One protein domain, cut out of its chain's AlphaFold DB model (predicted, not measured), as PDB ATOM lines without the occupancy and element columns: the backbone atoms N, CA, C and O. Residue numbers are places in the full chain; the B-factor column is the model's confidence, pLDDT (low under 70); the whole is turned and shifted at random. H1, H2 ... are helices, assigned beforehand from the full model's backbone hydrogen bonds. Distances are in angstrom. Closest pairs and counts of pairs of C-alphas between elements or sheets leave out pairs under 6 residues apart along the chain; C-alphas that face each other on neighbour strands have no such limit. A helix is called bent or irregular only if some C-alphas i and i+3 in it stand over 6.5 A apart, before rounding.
ATOM      1  N   ILE A 429     212.891 124.090 107.355       79.00
ATOM      2  CA  ILE A 429     212.637 122.751 106.796       79.00
ATOM      3  C   ILE A 429     213.799 122.317 105.891       79.00
ATOM      4  O   ILE A 429     214.312 121.214 106.056       79.00
ATOM      5  N   LYS A 430     214.271 123.188 104.986       83.06
ATOM      6  CA  LYS A 430     215.421 122.877 104.117       83.06
ATOM      7  C   LYS A 430     216.726 122.667 104.900       83.06
ATOM      8  O   LYS A 430     217.514 121.798 104.549       83.06
ATOM      9  N   ILE A 431     216.958 123.431 105.971       84.38
ATOM     10  CA  ILE A 431     218.101 123.222 106.876       84.38
ATOM     11  C   ILE A 431     217.978 121.864 107.579       84.38
ATOM     12  O   ILE A 431     218.958 121.123 107.656       84.38
ATOM     13  N   ALA A 432     216.783 121.532 108.071       84.50
ATOM     14  CA  ALA A 432     216.512 120.276 108.755       84.50
ATOM     15  C   ALA A 432     216.671 119.054 107.840       84.50
ATOM     16  O   ALA A 432     217.160 118.034 108.311       84.50
ATOM     17  N   SER A 433     216.319 119.150 106.553       85.00
ATOM     18  CA  SER A 433     216.449 118.047 105.592       85.00
ATOM     19  C   SER A 433     217.842 117.911 104.969       85.00
ATOM     20  O   SER A 433     218.151 116.856 104.417       85.00
ATOM     21  N   ASN A 434     218.693 118.942 105.045       84.75
ATOM     22  CA  ASN A 434     220.014 118.931 104.417       84.75
ATOM     23  C   ASN A 434     220.997 117.997 105.170       84.75
ATOM     24  O   ASN A 434     221.317 118.253 106.336       84.75
ATOM     25  N   PRO A 435     221.547 116.950 104.517       83.62
ATOM     26  CA  PRO A 435     222.522 116.041 105.126       83.62
ATOM     27  C   PRO A 435     223.822 116.713 105.584       83.62
ATOM     28  O   PRO A 435     224.529 116.177 106.431       83.62
ATOM     29  N   GLN A 436     224.179 117.875 105.043       82.31
ATOM     30  CA  GLN A 436     225.411 118.583 105.411       82.31
ATOM     31  C   GLN A 436     225.246 119.485 106.642       82.31
ATOM     32  O   GLN A 436     226.208 120.125 107.072       82.31
ATOM     33  N   THR A 437     224.045 119.560 107.223       85.31
ATOM     34  CA  THR A 437     223.788 120.390 108.402       85.31
ATOM     35  C   THR A 437     224.512 119.826 109.635       85.31
ATOM     36  O   THR A 437     224.327 118.654 109.971       85.31
ATOM     37  N   PRO A 438     225.306 120.641 110.361       87.06
ATOM     38  CA  PRO A 438     225.983 120.211 111.581       87.06
ATOM     39  C   PRO A 438     225.015 119.727 112.666       87.06
ATOM     40  O   PRO A 438     223.974 120.343 112.903       87.06
ATOM     41  N   ILE A 439     225.421 118.691 113.407       86.25
ATOM     42  CA  ILE A 439     224.613 118.054 114.465       86.25
ATOM     43  C   ILE A 439     224.117 119.073 115.499       86.25
ATOM     44  O   ILE A 439     222.953 119.032 115.872       86.25
ATOM     45  N   ILE A 440     224.953 120.039 115.901       85.62
ATOM     46  CA  ILE A 440     224.589 121.077 116.884       85.62
ATOM     47  C   ILE A 440     223.364 121.882 116.421       85.62
ATOM     48  O   ILE A 440     222.499 122.216 117.227       85.62
ATOM     49  N   ILE A 441     223.264 122.184 115.125       84.88
ATOM     50  CA  ILE A 441     222.146 122.953 114.563       84.88
ATOM     51  C   ILE A 441     220.899 122.069 114.454       84.88
ATOM     52  O   ILE A 441     219.799 122.525 114.759       84.88
ATOM     53  N   LEU A 442     221.064 120.793 114.088       85.56
ATOM     54  CA  LEU A 442     219.972 119.812 114.081       85.56
ATOM     55  C   LEU A 442     219.398 119.601 115.491       85.56
ATOM     56  O   LEU A 442     218.183 119.594 115.666       85.56
ATOM     57  N   GLU A 443     220.257 119.513 116.508       83.50
ATOM     58  CA  GLU A 443     219.861 119.457 117.918       83.50
ATOM     59  C   GLU A 443     219.184 120.750 118.374       83.50
ATOM     60  O   GLU A 443     218.192 120.694 119.093       83.50
ATOM     61  N   GLN A 444     219.672 121.923 117.956       83.25
ATOM     62  CA  GLN A 444     219.030 123.205 118.263       83.25
ATOM     63  C   GLN A 444     217.635 123.326 117.651       83.25
ATOM     64  O   GLN A 444     216.739 123.863 118.305       83.25
ATOM     65  N   LEU A 445     217.446 122.839 116.422       82.75
ATOM     66  CA  LEU A 445     216.124 122.744 115.814       82.75
ATOM     67  C   LEU A 445     215.268 121.779 116.637       82.75
ATOM     68  O   LEU A 445     214.255 122.205 117.170       82.75
ATOM     69  N   ALA A 446     215.719 120.545 116.871       80.75
ATOM     70  CA  ALA A 446     214.956 119.539 117.614       80.75
ATOM     71  C   ALA A 446     214.604 119.933 119.067       80.75
ATOM     72  O   ALA A 446     213.542 119.570 119.565       80.75
ATOM     73  N   ASN A 447     215.488 120.656 119.765       72.88
ATOM     74  CA  ASN A 447     215.315 121.035 121.173       72.88
ATOM     75  C   ASN A 447     214.421 122.269 121.368       72.88
ATOM     76  O   ASN A 447     213.958 122.510 122.485       72.88
ATOM     77  N   LYS A 448     214.158 123.062 120.320       68.00
ATOM     78  CA  LYS A 448     213.069 124.046 120.362       68.00
ATOM     79  C   LYS A 448     211.777 123.237 120.380       68.00
ATOM     80  O   LYS A 448     211.391 122.698 119.359       68.00
ATOM     81  N   SER A 449     211.163 123.100 121.554       54.44
ATOM     82  CA  SER A 449     210.003 122.241 121.817       54.44
ATOM     83  C   SER A 449     208.878 122.432 120.789       54.44
ATOM     84  O   SER A 449     208.012 123.296 120.953       54.44
ATOM     85  N   TYR A 450     208.889 121.626 119.731       64.50
ATOM     86  CA  TYR A 450     207.854 121.588 118.710       64.50
ATOM     87  C   TYR A 450     206.685 120.770 119.250       64.50
ATOM     88  O   TYR A 450     206.620 119.553 119.090       64.50
ATOM     89  N   LYS A 451     205.774 121.427 119.969       63.62
ATOM     90  CA  LYS A 451     204.501 120.801 120.333       63.62
ATOM     91  C   LYS A 451     203.689 120.598 119.050       63.62
ATOM     92  O   LYS A 451     203.466 121.570 118.331       63.62
ATOM     93  N   LEU A 452     203.290 119.356 118.764       60.34
ATOM     94  CA  LEU A 452     202.516 118.997 117.563       60.34
ATOM     95  C   LEU A 452     200.992 119.027 117.777       60.34
ATOM     96  O   LEU A 452     200.253 118.785 116.833       60.34
ATOM     97  N   ASN A 453     200.528 119.384 118.981       66.50
ATOM     98  CA  ASN A 453     199.115 119.318 119.376       66.50
ATOM     99  C   ASN A 453     198.631 120.638 120.002       66.50
ATOM    100  O   ASN A 453     197.751 120.639 120.862       66.50
ATOM    101  N   GLY A 454     199.225 121.780 119.651       71.00
ATOM    102  CA  GLY A 454     198.828 123.046 120.267       71.00
ATOM    103  C   GLY A 454     197.380 123.431 119.947       71.00
ATOM    104  O   GLY A 454     196.737 124.108 120.742       71.00
ATOM    105  N   THR A 455     196.844 122.982 118.811       74.62
ATOM    106  CA  THR A 455     195.427 123.125 118.449       74.62
ATOM    107  C   THR A 455     194.522 122.384 119.419       74.62
ATOM    108  O   THR A 455     193.507 122.929 119.840       74.62
ATOM    109  N   GLU A 456     194.899 121.172 119.818       75.12
ATOM    110  CA  GLU A 456     194.169 120.385 120.814       75.12
ATOM    111  C   GLU A 456     194.261 121.019 122.193       75.12
ATOM    112  O   GLU A 456     193.239 121.169 122.855       75.12
ATOM    113  N   GLU A 457     195.460 121.448 122.598       79.12
ATOM    114  CA  GLU A 457     195.664 122.153 123.865       79.12
ATOM    115  C   GLU A 457     194.793 123.417 123.926       79.12
ATOM    116  O   GLU A 457     194.100 123.620 124.918       79.12
ATOM    117  N   LEU A 458     194.753 124.212 122.848       81.31
ATOM    118  CA  LEU A 458     193.912 125.409 122.740       81.31
ATOM    119  C   LEU A 458     192.419 125.073 122.870       81.31
ATOM    120  O   LEU A 458     191.686 125.765 123.575       81.31
ATOM    121  N   LEU A 459     191.954 124.019 122.196       82.31
ATOM    122  CA  LEU A 459     190.552 123.599 122.259       82.31
ATOM    123  C   LEU A 459     190.176 123.071 123.649       82.31
ATOM    124  O   LEU A 459     189.109 123.414 124.154       82.31
ATOM    125  N   CYS A 460     191.051 122.294 124.291       83.00
ATOM    126  CA  CYS A 460     190.854 121.792 125.651       83.00
ATOM    127  C   CYS A 460     190.970 122.893 126.719       83.00
ATOM    128  O   CYS A 460     190.289 122.818 127.739       83.00
ATOM    129  N   GLU A 461     191.801 123.918 126.506       84.25
ATOM    130  CA  GLU A 461     191.910 125.081 127.397       84.25
ATOM    131  C   GLU A 461     190.633 125.926 127.358       84.25
ATOM    132  O   GLU A 461     190.111 126.316 128.404       84.25
ATOM    133  N   LEU A 462     190.106 126.179 126.158       83.56
ATOM    134  CA  LEU A 462     188.892 126.973 125.969       83.56
ATOM    135  C   LEU A 462     187.626 126.201 126.360       83.56
ATOM    136  O   LEU A 462     186.702 126.797 126.908       83.56
ATOM    137  N   ALA A 463     187.575 124.890 126.110       85.06
ATOM    138  CA  ALA A 463     186.456 124.022 126.469       85.06
ATOM    139  C   ALA A 463     186.946 122.769 127.225       85.06
ATOM    140  O   ALA A 463     187.140 121.718 126.612       85.06
ATOM    141  N   PRO A 464     187.088 122.838 128.563       81.25
ATOM    142  CA  PRO A 464     187.555 121.712 129.381       81.25
ATOM    143  C   PRO A 464     186.668 120.459 129.308       81.25
ATOM    144  O   PRO A 464     187.153 119.352 129.519       81.25
ATOM    145  N   ASP A 465     185.383 120.634 128.986       80.69
ATOM    146  CA  ASP A 465     184.391 119.559 128.863       80.69
ATOM    147  C   ASP A 465     184.280 118.992 127.429       80.69
ATOM    148  O   ASP A 465     183.354 118.233 127.132       80.69
ATOM    149  N   ILE A 466     185.191 119.361 126.514       84.88
ATOM    150  CA  ILE A 466     185.184 118.850 125.137       84.88
ATOM    151  C   ILE A 466     185.298 117.319 125.129       84.88
ATOM    152  O   ILE A 466     186.213 116.734 125.712       84.88
ATOM    153  N   THR A 467     184.354 116.640 124.470       85.25
ATOM    154  CA  THR A 467     184.385 115.176 124.393       85.25
ATOM    155  C   THR A 467     185.509 114.721 123.452       85.25
ATOM    156  O   THR A 467     185.740 115.356 122.417       85.25
ATOM    157  N   PRO A 468     186.184 113.588 123.736       80.12
ATOM    158  CA  PRO A 468     187.174 113.018 122.820       80.12
ATOM    159  C   PRO A 468     186.606 112.751 121.419       80.12
ATOM    160  O   PRO A 468     187.302 112.920 120.424       80.12
ATOM    161  N   ASN A 469     185.320 112.392 121.344       81.38
ATOM    162  CA  ASN A 469     184.600 112.190 120.091       81.38
ATOM    163  C   ASN A 469     184.470 113.492 119.278       81.38
ATOM    164  O   ASN A 469     184.806 113.504 118.099       81.38
ATOM    165  N   LEU A 470     184.055 114.602 119.901       82.31
ATOM    166  CA  LEU A 470     183.962 115.903 119.229       82.31
ATOM    167  C   LEU A 470     185.337 116.396 118.758       82.31
ATOM    168  O   LEU A 470     185.467 116.864 117.628       82.31
ATOM    169  N   LEU A 471     186.370 116.250 119.594       81.81
ATOM    170  CA  LEU A 471     187.742 116.592 119.218       81.81
ATOM    171  C   LEU A 471     188.210 115.761 118.012       81.81
ATOM    172  O   LEU A 471     188.737 116.333 117.059       81.81
ATOM    173  N   LYS A 472     187.959 114.442 118.016       78.69
ATOM    174  CA  LYS A 472     188.246 113.551 116.881       78.69
ATOM    175  C   LYS A 472     187.519 114.019 115.621       78.69
ATOM    176  O   LYS A 472     188.162 114.207 114.600       78.69
ATOM    177  N   GLN A 473     186.216 114.287 115.683       79.81
ATOM    178  CA  GLN A 473     185.451 114.716 114.506       79.81
ATOM    179  C   GLN A 473     185.928 116.058 113.927       79.81
ATOM    180  O   GLN A 473     186.058 116.176 112.707       79.81
ATOM    181  N   ILE A 474     186.238 117.049 114.773       79.88
ATOM    182  CA  ILE A 474     186.797 118.340 114.331       79.88
ATOM    183  C   ILE A 474     188.140 118.124 113.628       79.88
ATOM    184  O   ILE A 474     188.369 118.672 112.549       79.88
ATOM    185  N   LYS A 475     189.015 117.301 114.214       75.56
ATOM    186  CA  LYS A 475     190.296 116.935 113.606       75.56
ATOM    187  C   LYS A 475     190.101 116.232 112.275       75.56
ATOM    188  O   LYS A 475     190.656 116.694 111.289       75.56
ATOM    189  N   THR A 476     189.296 115.174 112.211       74.44
ATOM    190  CA  THR A 476     189.035 114.424 110.975       74.44
ATOM    191  C   THR A 476     188.506 115.345 109.878       74.44
ATOM    192  O   THR A 476     188.941 115.243 108.737       74.44
ATOM    193  N   PHE A 477     187.629 116.295 110.208       76.75
ATOM    194  CA  PHE A 477     187.130 117.278 109.247       76.75
ATOM    195  C   PHE A 477     188.240 118.172 108.669       76.75
ATOM    196  O   PHE A 477     188.286 118.392 107.461       76.75
ATOM    197  N   ILE A 478     189.183 118.632 109.496       72.88
ATOM    198  CA  ILE A 478     190.334 119.434 109.048       72.88
ATOM    199  C   ILE A 478     191.373 118.552 108.312       72.88
ATOM    200  O   ILE A 478     191.918 118.922 107.268       72.88
ATOM    201  N   TYR A 479     191.636 117.346 108.815       62.09
ATOM    202  CA  TYR A 479     192.612 116.400 108.268       62.09
ATOM    203  C   TYR A 479     192.140 115.672 107.008       62.09
ATOM    204  O   TYR A 479     192.988 115.121 106.309       62.09
ATOM    205  N   LYS A 480     190.858 115.769 106.616       61.94
ATOM    206  CA  LYS A 480     190.312 115.395 105.287       61.94
ATOM    207  C   LYS A 480     190.874 116.238 104.122       61.94
ATOM    208  O   LYS A 480     190.250 116.434 103.083       61.94
ATOM    209  N   GLY A 481     192.095 116.744 104.272       53.97
ATOM    210  CA  GLY A 481     192.865 117.407 103.229       53.97
ATOM    211  C   GLY A 481     192.622 118.906 103.130       53.97
ATOM    212  O   GLY A 481     193.163 119.530 102.215       53.97
ATOM    213  N   GLN A 482     191.871 119.499 104.062       62.50
ATOM    214  CA  GLN A 482     191.527 120.915 104.045       62.50
ATOM    215  C   GLN A 482     192.123 121.636 105.263       62.50
ATOM    216  O   GLN A 482     191.632 121.540 106.378       62.50
ATOM    217  N   SER A 483     193.177 122.436 105.067       71.25
ATOM    218  CA  SER A 483     193.621 123.350 106.136       71.25
ATOM    219  C   SER A 483     192.493 124.331 106.500       71.25
ATOM    220  O   SER A 483     191.782 124.738 105.575       71.25
ATOM    221  N   PRO A 484     192.394 124.820 107.750       75.31
ATOM    222  CA  PRO A 484     191.422 125.847 108.129       75.31
ATOM    223  C   PRO A 484     191.440 127.054 107.178       75.31
ATOM    224  O   PRO A 484     190.393 127.557 106.789       75.31
ATOM    225  N   GLU A 485     192.619 127.452 106.687       71.56
ATOM    226  CA  GLU A 485     192.772 128.488 105.660       71.56
ATOM    227  C   GLU A 485     192.072 128.160 104.324       71.56
ATOM    228  O   GLU A 485     191.444 129.033 103.725       71.56
ATOM    229  N   MET A 486     192.162 126.915 103.851       68.50
ATOM    230  CA  MET A 486     191.526 126.467 102.604       68.50
ATOM    231  C   MET A 486     190.013 126.374 102.745       68.50
ATOM    232  O   MET A 486     189.309 126.786 101.827       68.50
ATOM    233  N   ILE A 487     189.522 125.896 103.889       74.12
ATOM    234  CA  ILE A 487     188.090 125.870 104.207       74.12
ATOM    235  C   ILE A 487     187.556 127.300 104.151       74.12
ATOM    236  O   ILE A 487     186.644 127.607 103.386       74.12
ATOM    237  N   LEU A 488     188.222 128.217 104.856       72.12
ATOM    238  CA  LEU A 488     187.893 129.640 104.843       72.12
ATOM    239  C   LEU A 488     187.980 130.260 103.442       72.12
ATOM    240  O   LEU A 488     187.197 131.151 103.128       72.12
ATOM    241  N   TRP A 489     188.922 129.843 102.593       67.00
ATOM    242  CA  TRP A 489     189.031 130.335 101.218       67.00
ATOM    243  C   TRP A 489     187.928 129.781 100.305       67.00
ATOM    244  O   TRP A 489     187.310 130.554  99.575       67.00
ATOM    245  N   GLY A 490     187.623 128.483 100.372       67.94
ATOM    246  CA  GLY A 490     186.549 127.846  99.597       67.94
ATOM    247  C   GLY A 490     185.175 128.423  99.937       67.94
ATOM    248  O   GLY A 490     184.398 128.758  99.037       67.94
ATOM    249  N   LEU A 491     184.931 128.679 101.229       69.00
ATOM    250  CA  LEU A 491     183.751 129.397 101.722       69.00
ATOM    251  C   LEU A 491     183.627 130.814 101.128       69.00
ATOM    252  O   LEU A 491     182.514 131.286 100.896       69.00
ATOM    253  N   ARG A 492     184.744 131.495 100.819       64.88
ATOM    254  CA  ARG A 492     184.753 132.837 100.194       64.88
ATOM    255  C   ARG A 492     184.496 132.818  98.689       64.88
ATOM    256  O   ARG A 492     184.006 133.811  98.158       64.88
ATOM    257  N   GLN A 493     184.870 131.739  98.004       61.81
ATOM    258  CA  GLN A 493     184.763 131.617  96.544       61.81
ATOM    259  C   GLN A 493     183.430 131.017  96.077       61.81
ATOM    260  O   GLN A 493     183.260 130.808  94.881       61.81
ATOM    261  N   PHE A 494     182.489 130.740  96.990       58.03
ATOM    262  CA  PHE A 494     181.195 130.114  96.675       58.03
ATOM    263  C   PHE A 494     181.317 128.742  95.990       58.03
ATOM    264  O   PHE A 494     180.478 128.366  95.181       58.03
ATOM    265  N   THR A 495     182.371 127.991  96.314       52.03
ATOM    266  CA  THR A 495     182.641 126.645  95.768       52.03
ATOM    267  C   THR A 495     182.458 125.544  96.820       52.03
ATOM    268  O   THR A 495     182.917 124.423  96.637       52.03
ATOM    269  N   ALA A 496     181.799 125.865  97.939       57.66
ATOM    270  CA  ALA A 496     181.817 125.078  99.170       57.66
ATOM    271  C   ALA A 496     180.660 124.074  99.331       57.66
ATOM    272  O   ALA A 496     180.468 123.590 100.441       57.66
ATOM    273  N   ASP A 497     179.901 123.752  98.277       63.03
ATOM    274  CA  ASP A 497     178.715 122.883  98.388       63.03
ATOM    275  C   ASP A 497     179.054 121.521  99.026       63.03
ATOM    276  O   ASP A 497     178.417 121.129  99.998       63.03
ATOM    277  N   SER A 498     180.141 120.867  98.596       68.62
ATOM    278  CA  SER A 498     180.573 119.587  99.180       68.62
ATOM    279  C   SER A 498     181.125 119.718 100.606       68.62
ATOM    280  O   SER A 498     180.867 118.878 101.458       68.62
ATOM    281  N   THR A 499     181.865 120.791 100.900       72.75
ATOM    282  CA  THR A 499     182.421 121.034 102.246       72.75
ATOM    283  C   THR A 499     181.315 121.344 103.252       72.75
ATOM    284  O   THR A 499     181.398 120.958 104.415       72.75
ATOM    285  N   MET A 500     180.253 122.011 102.798       75.31
ATOM    286  CA  MET A 500     179.066 122.276 103.600       75.31
ATOM    287  C   MET A 500     178.198 121.033 103.794       75.31
ATOM    288  O   MET A 500     177.659 120.867 104.883       75.31
ATOM    289  N   GLU A 501     178.077 120.153 102.796       76.12
ATOM    290  CA  GLU A 501     177.442 118.836 102.964       76.12
ATOM    291  C   GLU A 501     178.165 118.010 104.038       76.12
ATOM    292  O   GLU A 501     177.538 117.585 105.006       76.12
ATOM    293  N   GLU A 502     179.493 117.894 103.950       77.06
ATOM    294  CA  GLU A 502     180.301 117.170 104.941       77.06
ATOM    295  C   GLU A 502     180.227 117.787 106.345       77.06
ATOM    296  O   GLU A 502     180.181 117.069 107.346       77.06
ATOM    297  N   TRP A 503     180.203 119.121 106.436       83.62
ATOM    298  CA  TRP A 503     180.036 119.819 107.710       83.62
ATOM    299  C   TRP A 503     178.654 119.573 108.323       83.62
ATOM    300  O   TRP A 503     178.540 119.346 109.527       83.62
ATOM    301  N   ASN A 504     177.601 119.586 107.501       81.44
ATOM    302  CA  ASN A 504     176.244 119.301 107.957       81.44
ATOM    303  C   ASN A 504     176.116 117.853 108.447       81.44
ATOM    304  O   ASN A 504     175.481 117.616 109.473       81.44
ATOM    305  N   ASP A 505     176.742 116.891 107.766       81.44
ATOM    306  CA  ASP A 505     176.779 115.492 108.205       81.44
ATOM    307  C   ASP A 505     177.492 115.336 109.555       81.44
ATOM    308  O   ASP A 505     176.996 114.630 110.440       81.44
ATOM    309  N   LEU A 506     178.604 116.051 109.754       84.31
ATOM    310  CA  LEU A 506     179.300 116.104 111.039       84.31
ATOM    311  C   LEU A 506     178.387 116.675 112.128       84.31
ATOM    312  O   LEU A 506     178.171 116.015 113.142       84.31
ATOM    313  N   GLU A 507     177.791 117.853 111.919       81.94
ATOM    314  CA  GLU A 507     176.924 118.514 112.909       81.94
ATOM    315  C   GLU A 507     175.672 117.681 113.255       81.94
ATOM    316  O   GLU A 507     175.209 117.676 114.403       81.94
ATOM    317  N   ASN A 508     175.155 116.918 112.287       83.69
ATOM    318  CA  ASN A 508     174.053 115.973 112.482       83.69
ATOM    319  C   ASN A 508     174.461 114.735 113.294       83.69
ATOM    320  O   ASN A 508     173.616 114.164 113.987       83.69
ATOM    321  N   SER A 509     175.734 114.334 113.240       85.31
ATOM    322  CA  SER A 509     176.268 113.193 113.993       85.31
ATOM    323  C   SER A 509     176.537 113.493 115.476       85.31
ATOM    324  O   SER A 509     176.644 112.565 116.279       85.31
ATOM    325  N   LEU A 510     176.616 114.775 115.850       86.19
ATOM    326  CA  LEU A 510     176.913 115.228 117.210       86.19
ATOM    327  C   LEU A 510     175.702 115.142 118.146       86.19
ATOM    328  O   LEU A 510     174.561 115.438 117.769       86.19
ATOM    329  N   ASN A 511     175.956 114.811 119.413       87.88
ATOM    330  CA  ASN A 511     174.939 114.897 120.459       87.88
ATOM    331  C   ASN A 511     174.691 116.358 120.903       87.88
ATOM    332  O   ASN A 511     175.419 117.283 120.538       87.88
ATOM    333  N   GLU A 512     173.645 116.590 121.701       84.56
ATOM    334  CA  GLU A 512     173.230 117.954 122.065       84.56
ATOM    335  C   GLU A 512     174.297 118.716 122.874       84.56
ATOM    336  O   GLU A 512     174.538 119.894 122.620       84.56
ATOM    337  N   SER A 513     174.991 118.042 123.799       84.50
ATOM    338  CA  SER A 513     176.102 118.638 124.557       84.50
ATOM    339  C   SER A 513     177.301 118.992 123.672       84.50
ATOM    340  O   SER A 513     177.935 120.031 123.868       84.50
ATOM    341  N   GLU A 514     177.601 118.166 122.672       85.75
ATOM    342  CA  GLU A 514     178.687 118.395 121.720       85.75
ATOM    343  C   GLU A 514     178.371 119.568 120.787       85.75
ATOM    344  O   GLU A 514     179.229 120.424 120.574       85.75
ATOM    345  N   ARG A 515     177.126 119.682 120.301       85.00
ATOM    346  CA  ARG A 515     176.688 120.834 119.493       85.00
ATOM    347  C   ARG A 515     176.770 122.153 120.252       85.00
ATOM    348  O   ARG A 515     177.166 123.161 119.670       85.00
ATOM    349  N   GLU A 516     176.402 122.175 121.530       84.38
ATOM    350  CA  GLU A 516     176.533 123.386 122.352       84.38
ATOM    351  C   GLU A 516     178.002 123.754 122.595       84.38
ATOM    352  O   GLU A 516     178.373 124.923 122.469       84.38
ATOM    353  N   THR A 517     178.864 122.761 122.825       85.38
ATOM    354  CA  THR A 517     180.317 122.967 122.959       85.38
ATOM    355  C   THR A 517     180.934 123.500 121.659       85.38
ATOM    356  O   THR A 517     181.714 124.453 121.683       85.38
ATOM    357  N   LEU A 518     180.530 122.963 120.504       85.31
ATOM    358  CA  LEU A 518     180.973 123.415 119.182       85.31
ATOM    359  C   LEU A 518     180.577 124.876 118.909       85.31
ATOM    360  O   LEU A 518     181.407 125.678 118.474       85.31
ATOM    361  N   LYS A 519     179.327 125.253 119.210       84.00
ATOM    362  CA  LYS A 519     178.858 126.647 119.094       84.00
ATOM    363  C   LYS A 519     179.600 127.578 120.047       84.00
ATOM    364  O   LYS A 519     179.875 128.722 119.688       84.00
ATOM    365  N   TYR A 520     179.901 127.120 121.261       85.69
ATOM    366  CA  TYR A 520     180.671 127.894 122.229       85.69
ATOM    367  C   TYR A 520     182.085 128.189 121.714       85.69
ATOM    368  O   TYR A 520     182.513 129.344 121.762       85.69
ATOM    369  N   LEU A 521     182.770 127.185 121.159       84.25
ATOM    370  CA  LEU A 521     184.100 127.328 120.559       84.25
ATOM    371  C   LEU A 521     184.088 128.280 119.356       84.25
ATOM    372  O   LEU A 521     184.903 129.195 119.286       84.25
ATOM    373  N   ALA A 522     183.123 128.139 118.445       82.56
ATOM    374  CA  ALA A 522     183.016 128.995 117.259       82.56
ATOM    375  C   ALA A 522     182.795 130.489 117.577       82.56
ATOM    376  O   ALA A 522     183.147 131.367 116.783       82.56
ATOM    377  N   ASN A 523     182.207 130.788 118.737       81.56
ATOM    378  CA  ASN A 523     181.940 132.153 119.184       81.56
ATOM    379  C   ASN A 523     183.092 132.783 119.980       81.56
ATOM    380  O   ASN A 523     182.991 133.961 120.325       81.56
ATOM    381  N   GLN A 524     184.172 132.048 120.260       80.50
ATOM    382  CA  GLN A 524     185.330 132.613 120.949       80.50
ATOM    383  C   GLN A 524     186.003 133.712 120.117       80.50
ATOM    384  O   GLN A 524     186.018 133.689 118.877       80.50
ATOM    385  N   THR A 558     179.173 129.011 112.385       79.56
ATOM    386  CA  THR A 558     179.826 128.068 113.302       79.56
ATOM    387  C   THR A 558     181.142 127.560 112.708       79.56
ATOM    388  O   THR A 558     182.176 127.605 113.374       79.56
ATOM    389  N   LEU A 559     181.126 127.143 111.438       82.50
ATOM    390  CA  LEU A 559     182.312 126.665 110.731       82.50
ATOM    391  C   LEU A 559     183.372 127.767 110.562       82.50
ATOM    392  O   LEU A 559     184.536 127.561 110.898       82.50
ATOM    393  N   ASP A 560     182.974 128.953 110.092       76.50
ATOM    394  CA  ASP A 560     183.860 130.114 109.916       76.50
ATOM    395  C   ASP A 560     184.514 130.528 111.244       76.50
ATOM    396  O   ASP A 560     185.728 130.721 111.313       76.50
ATOM    397  N   GLY A 561     183.725 130.592 112.321       76.00
ATOM    398  CA  GLY A 561     184.206 130.920 113.662       76.00
ATOM    399  C   GLY A 561     185.226 129.915 114.195       76.00
ATOM    400  O   GLY A 561     186.292 130.316 114.666       76.00
ATOM    401  N   LEU A 562     184.939 128.617 114.062       84.62
ATOM    402  CA  LEU A 562     185.849 127.558 114.495       84.62
ATOM    403  C   LEU A 562     187.145 127.558 113.678       84.62
ATOM    404  O   LEU A 562     188.227 127.539 114.261       84.62
ATOM    405  N   MET A 563     187.061 127.619 112.344       84.19
ATOM    406  CA  MET A 563     188.250 127.621 111.484       84.19
ATOM    407  C   MET A 563     189.127 128.838 111.751       84.19
ATOM    408  O   MET A 563     190.348 128.713 111.796       84.19
ATOM    409  N   TYR A 564     188.526 130.006 111.986       76.81
ATOM    410  CA  TYR A 564     189.269 131.204 112.357       76.81
ATOM    411  C   TYR A 564     189.987 131.042 113.706       76.81
ATOM    412  O   TYR A 564     191.136 131.468 113.826       76.81
ATOM    413  N   LEU A 565     189.343 130.414 114.700       80.06
ATOM    414  CA  LEU A 565     189.928 130.151 116.020       80.06
ATOM    415  C   LEU A 565     191.167 129.250 115.927       80.06
ATOM    416  O   LEU A 565     192.200 129.565 116.516       80.06
ATOM    417  N   VAL A 566     191.079 128.145 115.181       78.44
ATOM    418  CA  VAL A 566     192.150 127.133 115.154       78.44
ATOM    419  C   VAL A 566     193.236 127.403 114.112       78.44
ATOM    420  O   VAL A 566     194.321 126.839 114.224       78.44
ATOM    421  N   ASN A 567     193.004 128.272 113.118       77.12
ATOM    422  CA  ASN A 567     193.896 128.445 111.960       77.12
ATOM    423  C   ASN A 567     195.359 128.746 112.323       77.12
ATOM    424  O   ASN A 567     196.268 128.104 111.800       77.12
ATOM    425  N   THR A 568     195.604 129.718 113.206       72.62
ATOM    426  CA  THR A 568     196.975 130.137 113.548       72.62
ATOM    427  C   THR A 568     197.739 129.006 114.226       72.62
ATOM    428  O   THR A 568     198.879 128.713 113.864       72.62
ATOM    429  N   GLN A 569     197.100 128.337 115.185       76.19
ATOM    430  CA  GLN A 569     197.732 127.241 115.899       76.19
ATOM    431  C   GLN A 569     197.880 126.000 115.011       76.19
ATOM    432  O   GLN A 569     198.921 125.355 115.050       76.19
ATOM    433  N   TYR A 570     196.920 125.733 114.125       75.31
ATOM    434  CA  TYR A 570     196.992 124.648 113.147       75.31
ATOM    435  C   TYR A 570     198.164 124.827 112.181       75.31
ATOM    436  O   TYR A 570     198.918 123.893 111.922       75.31
ATOM    437  N   ASN A 571     198.363 126.044 111.673       71.38
ATOM    438  CA  ASN A 571     199.498 126.347 110.804       71.38
ATOM    439  C   ASN A 571     200.834 126.172 111.542       71.38
ATOM    440  O   ASN A 571     201.800 125.692 110.949       71.38
ATOM    441  N   ARG A 572     200.902 126.507 112.836       72.06
ATOM    442  CA  ARG A 572     202.086 126.253 113.676       72.06
ATOM    443  C   ARG A 572     202.326 124.765 113.903       72.06
ATOM    444  O   ARG A 572     203.449 124.313 113.714       72.06
ATOM    445  N   ASP A 573     201.292 124.007 114.245       73.69
ATOM    446  CA  ASP A 573     201.392 122.560 114.443       73.69
ATOM    447  C   ASP A 573     201.856 121.881 113.147       73.69
ATOM    448  O   ASP A 573     202.868 121.188 113.150       73.69
ATOM    449  N   ARG A 574     201.232 122.190 112.004       74.31
ATOM    450  CA  ARG A 574     201.628 121.668 110.687       74.31
ATOM    451  C   ARG A 574     203.068 122.016 110.312       74.31
ATOM    452  O   ARG A 574     203.821 121.165 109.855       74.31
ATOM    453  N   THR A 575     203.476 123.271 110.494       72.75
ATOM    454  CA  THR A 575     204.855 123.684 110.184       72.75
ATOM    455  C   THR A 575     205.878 123.006 111.094       72.75
ATOM    456  O   THR A 575     206.966 122.653 110.642       72.75
ATOM    457  N   ASN A 576     205.521 122.761 112.353       77.50
ATOM    458  CA  ASN A 576     206.318 121.961 113.272       77.50
ATOM    459  C   ASN A 576     206.379 120.485 112.839       77.50
ATOM    460  O   ASN A 576     207.467 119.910 112.859       77.50
ATOM    461  N   GLN A 577     205.263 119.889 112.393       78.00
ATOM    462  CA  GLN A 577     205.225 118.526 111.842       78.00
ATOM    463  C   GLN A 577     206.174 118.397 110.642       78.00
ATOM    464  O   GLN A 577     206.982 117.472 110.596       78.00
ATOM    465  N   GLU A 578     206.154 119.364 109.719       78.94
ATOM    466  CA  GLU A 578     207.038 119.399 108.545       78.94
ATOM    467  C   GLU A 578     208.528 119.489 108.938       78.94
ATOM    468  O   GLU A 578     209.372 118.821 108.335       78.94
ATOM    469  N   ILE A 579     208.875 120.269 109.972       80.94
ATOM    470  CA  ILE A 579     210.253 120.343 110.497       80.94
ATOM    471  C   ILE A 579     210.667 119.010 111.135       80.94
ATOM    472  O   ILE A 579     211.773 118.532 110.881       80.94
ATOM    473  N   VAL A 580     209.797 118.395 111.941       83.81
ATOM    474  CA  VAL A 580     210.064 117.089 112.570       83.81
ATOM    475  C   VAL A 580     210.241 116.004 111.507       83.81
ATOM    476  O   VAL A 580     211.215 115.255 111.568       83.81
ATOM    477  N   ALA A 581     209.375 115.951 110.495       85.06
ATOM    478  CA  ALA A 581     209.510 115.029 109.369       85.06
ATOM    479  C   ALA A 581     210.836 115.246 108.619       85.06
ATOM    480  O   ALA A 581     211.557 114.286 108.344       85.06
ATOM    481  N   ALA A 582     211.228 116.499 108.363       85.81
ATOM    482  CA  ALA A 582     212.516 116.811 107.742       85.81
ATOM    483  C   ALA A 582     213.717 116.319 108.574       85.81
ATOM    484  O   ALA A 582     214.660 115.769 108.006       85.81
ATOM    485  N   LEU A 583     213.670 116.454 109.905       86.56
ATOM    486  CA  LEU A 583     214.691 115.907 110.808       86.56
ATOM    487  C   LEU A 583     214.720 114.370 110.772       86.56
ATOM    488  O   LEU A 583     215.794 113.776 110.708       86.56
ATOM    489  N   LEU A 584     213.559 113.710 110.778       87.81
ATOM    490  CA  LEU A 584     213.468 112.245 110.725       87.81
ATOM    491  C   LEU A 584     214.033 111.671 109.419       87.81
ATOM    492  O   LEU A 584     214.717 110.645 109.447       87.81
ATOM    493  N   GLY A 585     213.799 112.346 108.291       86.00
ATOM    494  CA  GLY A 585     214.320 111.956 106.978       86.00
ATOM    495  C   GLY A 585     215.808 112.253 106.768       86.00
ATOM    496  O   GLY A 585     216.419 111.694 105.858       86.00
ATOM    497  N   ASN A 586     216.420 113.095 107.607       88.06
ATOM    498  CA  ASN A 586     217.821 113.473 107.459       88.06
ATOM    499  C   ASN A 586     218.763 112.357 107.977       88.06
ATOM    500  O   ASN A 586     218.707 111.978 109.158       88.06
ATOM    501  N   PRO A 587     219.672 111.825 107.134       87.12
ATOM    502  CA  PRO A 587     220.611 110.782 107.546       87.12
ATOM    503  C   PRO A 587     221.632 111.266 108.591       87.12
ATOM    504  O   PRO A 587     222.132 110.459 109.369       87.12
ATOM    505  N   SER A 588     221.922 112.564 108.666       88.00
ATOM    506  CA  SER A 588     222.927 113.127 109.584       88.00
ATOM    507  C   SER A 588     222.410 113.371 111.000       88.00
ATOM    508  O   SER A 588     223.195 113.657 111.904       88.00
ATOM    509  N   VAL A 589     221.100 113.232 111.224       87.94
ATOM    510  CA  VAL A 589     220.519 113.266 112.572       87.94
ATOM    511  C   VAL A 589     220.974 112.024 113.355       87.94
ATOM    512  O   VAL A 589     220.804 110.908 112.861       87.94
ATOM    513  N   PRO A 590     221.528 112.172 114.575       87.75
ATOM    514  CA  PRO A 590     221.940 111.033 115.393       87.75
ATOM    515  C   PRO A 590     220.792 110.052 115.647       87.75
ATOM    516  O   PRO A 590     219.678 110.475 115.956       87.75
ATOM    517  N   VAL A 591     221.076 108.745 115.600       85.62
ATOM    518  CA  VAL A 591     220.068 107.676 115.769       85.62
ATOM    519  C   VAL A 591     219.248 107.865 117.048       85.62
ATOM    520  O   VAL A 591     218.027 107.894 116.977       85.62
ATOM    521  N   ASN A 592     219.896 108.137 118.186       86.12
ATOM    522  CA  ASN A 592     219.207 108.366 119.464       86.12
ATOM    523  C   ASN A 592     218.235 109.559 119.418       86.12
ATOM    524  O   ASN A 592     217.173 109.526 120.037       86.12
ATOM    525  N   LEU A 593     218.603 110.637 118.712       85.81
ATOM    526  CA  LEU A 593     217.740 111.808 118.549       85.81
ATOM    527  C   LEU A 593     216.560 111.477 117.635       85.81
ATOM    528  O   LEU A 593     215.435 111.873 117.932       85.81
ATOM    529  N   ARG A 594     216.811 110.730 116.557       87.50
ATOM    530  CA  ARG A 594     215.785 110.280 115.614       87.50
ATOM    531  C   ARG A 594     214.778 109.351 116.278       87.50
ATOM    532  O   ARG A 594     213.589 109.595 116.150       87.50
ATOM    533  N   GLU A 595     215.239 108.338 117.006       85.31
ATOM    534  CA  GLU A 595     214.378 107.418 117.757       85.31
ATOM    535  C   GLU A 595     213.553 108.172 118.795       85.31
ATOM    536  O   GLU A 595     212.349 107.972 118.877       85.31
ATOM    537  N   ARG A 596     214.162 109.115 119.525       85.56
ATOM    538  CA  ARG A 596     213.431 109.956 120.479       85.56
ATOM    539  C   ARG A 596     212.338 110.787 119.806       85.56
ATOM    540  O   ARG A 596     211.232 110.841 120.326       85.56
ATOM    541  N   LEU A 597     212.640 111.439 118.681       84.94
ATOM    542  CA  LEU A 597     211.657 112.218 117.920       84.94
ATOM    543  C   LEU A 597     210.561 111.320 117.337       84.94
ATOM    544  O   LEU A 597     209.394 111.696 117.345       84.94
ATOM    545  N   TRP A 598     210.930 110.136 116.855       86.38
ATOM    546  CA  TRP A 598     209.989 109.168 116.313       86.38
ATOM    547  C   TRP A 598     209.043 108.655 117.398       86.38
ATOM    548  O   TRP A 598     207.839 108.790 117.248       86.38
ATOM    549  N   GLU A 599     209.554 108.177 118.529       83.12
ATOM    550  CA  GLU A 599     208.732 107.695 119.649       83.12
ATOM    551  C   GLU A 599     207.878 108.802 120.284       83.12
ATOM    552  O   GLU A 599     206.784 108.537 120.772       83.12
ATOM    553  N   GLN A 600     208.341 110.054 120.264       80.06
ATOM    554  CA  GLN A 600     207.573 111.188 120.783       80.06
ATOM    555  C   GLN A 600     206.358 111.542 119.910       80.06
ATOM    556  O   GLN A 600     205.396 112.119 120.418       80.06
ATOM    557  N   HIS A 601     206.410 111.248 118.608       77.06
ATOM    558  CA  HIS A 601     205.438 111.747 117.628       77.06
ATOM    559  C   HIS A 601     204.737 110.651 116.817       77.06
ATOM    560  O   HIS A 601     203.808 110.954 116.075       77.06
ATOM    561  N   LYS A 602     205.160 109.391 116.948       76.50
ATOM    562  CA  LYS A 602     204.508 108.235 116.334       76.50
ATOM    563  C   LYS A 602     203.149 108.015 116.980       76.50
ATOM    564  O   LYS A 602     203.043 107.910 118.202       76.50
TER     565      LYS A 602
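This is residues 429 to 524 and 558 to 602 of the 871 residues of the protein "Leucine rich repeat variant" of Calothrix parasitica NIES-267 (UniProt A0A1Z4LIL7). Two helical lobes are joined by a long bent helix, H8: its long arm H8b reaches from one lobe to the other, and residues 448 to 453, the link from H2 to H3, run between the lobes beside it. The smaller lobe holds H1, H2, H9 and the last part of H8b, and the larger one groups H3 to H7 loosely with the short arm H8a. The printed part has 141 residues with nine named helices, H1 to H9 in order along the chain, and no named strand; its class is all helix. The whole is loose, with a radius of gyration of the C-alphas of 18.1 A, and only just elongated, spanning 52 by 34 by 22 A.

H8, residues 558 to 585, is the hub, touching six other helices. By its hydrogen bonds it was assigned as one helix, but it is bent: C-alphas 565 and 568 are 7.5 A apart, and its arms H8a, residues 558 to 565, and H8b, residues 568 to 585, stand at a steep tilt of 60 degrees. From the first residue, H1, residues 429 to 433, touches residues 578 to 585 of H8b, the closest C-alphas being those of Ser 433 and Ala 582, 4.6 A apart. H2, residues 439 to 447, only just touches H8b, with 3 pairs of C-alphas within 8 A, the closest being Leu 442 and Leu 583 at 7.3 A. H3, residues 454 to 462, touches H8b near its other end, with C-alphas of Thr 455 and Gln 569 5.4 A apart. H4, residues 468 to 479, is close but not clearly touching H6, residues 497 to 509: the C-alphas of Gln 473 and Leu 506 are 7.2 A apart, at a shallow tilt of 8 degrees, opposite ways. H5, residues 484 to 492, touches H8a at a steep tilt of 46 degrees, with C-alphas of Pro 484 and Met 563 4.9 A apart. H7, residues 512 to 522, touches H8a at 49 degrees, a steep tilt, with C-alphas of Ala 522 and Leu 562 4.2 A apart. H9, residues 591 to 601, forms a helical hairpin with H8b, at a shallow tilt of 32 degrees, opposite ways; the closest C-alphas are those of Leu 584 and Arg 594, 5.8 A. In H1 to H7, H8a, H8b and H9, every O i to N i+4 pair is within hydrogen-bond range.

H1 begins at C-alpha 429, (212.637, 122.751, 106.796). H4 is 15.9 A long, H6 18.5 A, H7 15.5 A and H8b 26.0 A. H9, 15.3 A long, ends at C-alpha 601, (205.438, 111.747, 117.628).

The C-alphas of Gln 436 and Glu 512 are the two farthest apart, 54.8 A. Residues 525 to 557 are not printed, and C-alphas 524 and 558 are 10.5 A apart across the cut. Of the links that are printed whole, H2 to H3 is short and the others are tight. Mean pLDDT of the printed part is 78.5, with residues 448 to 453, 479 to 482, 486 and 489 to 498 under 70.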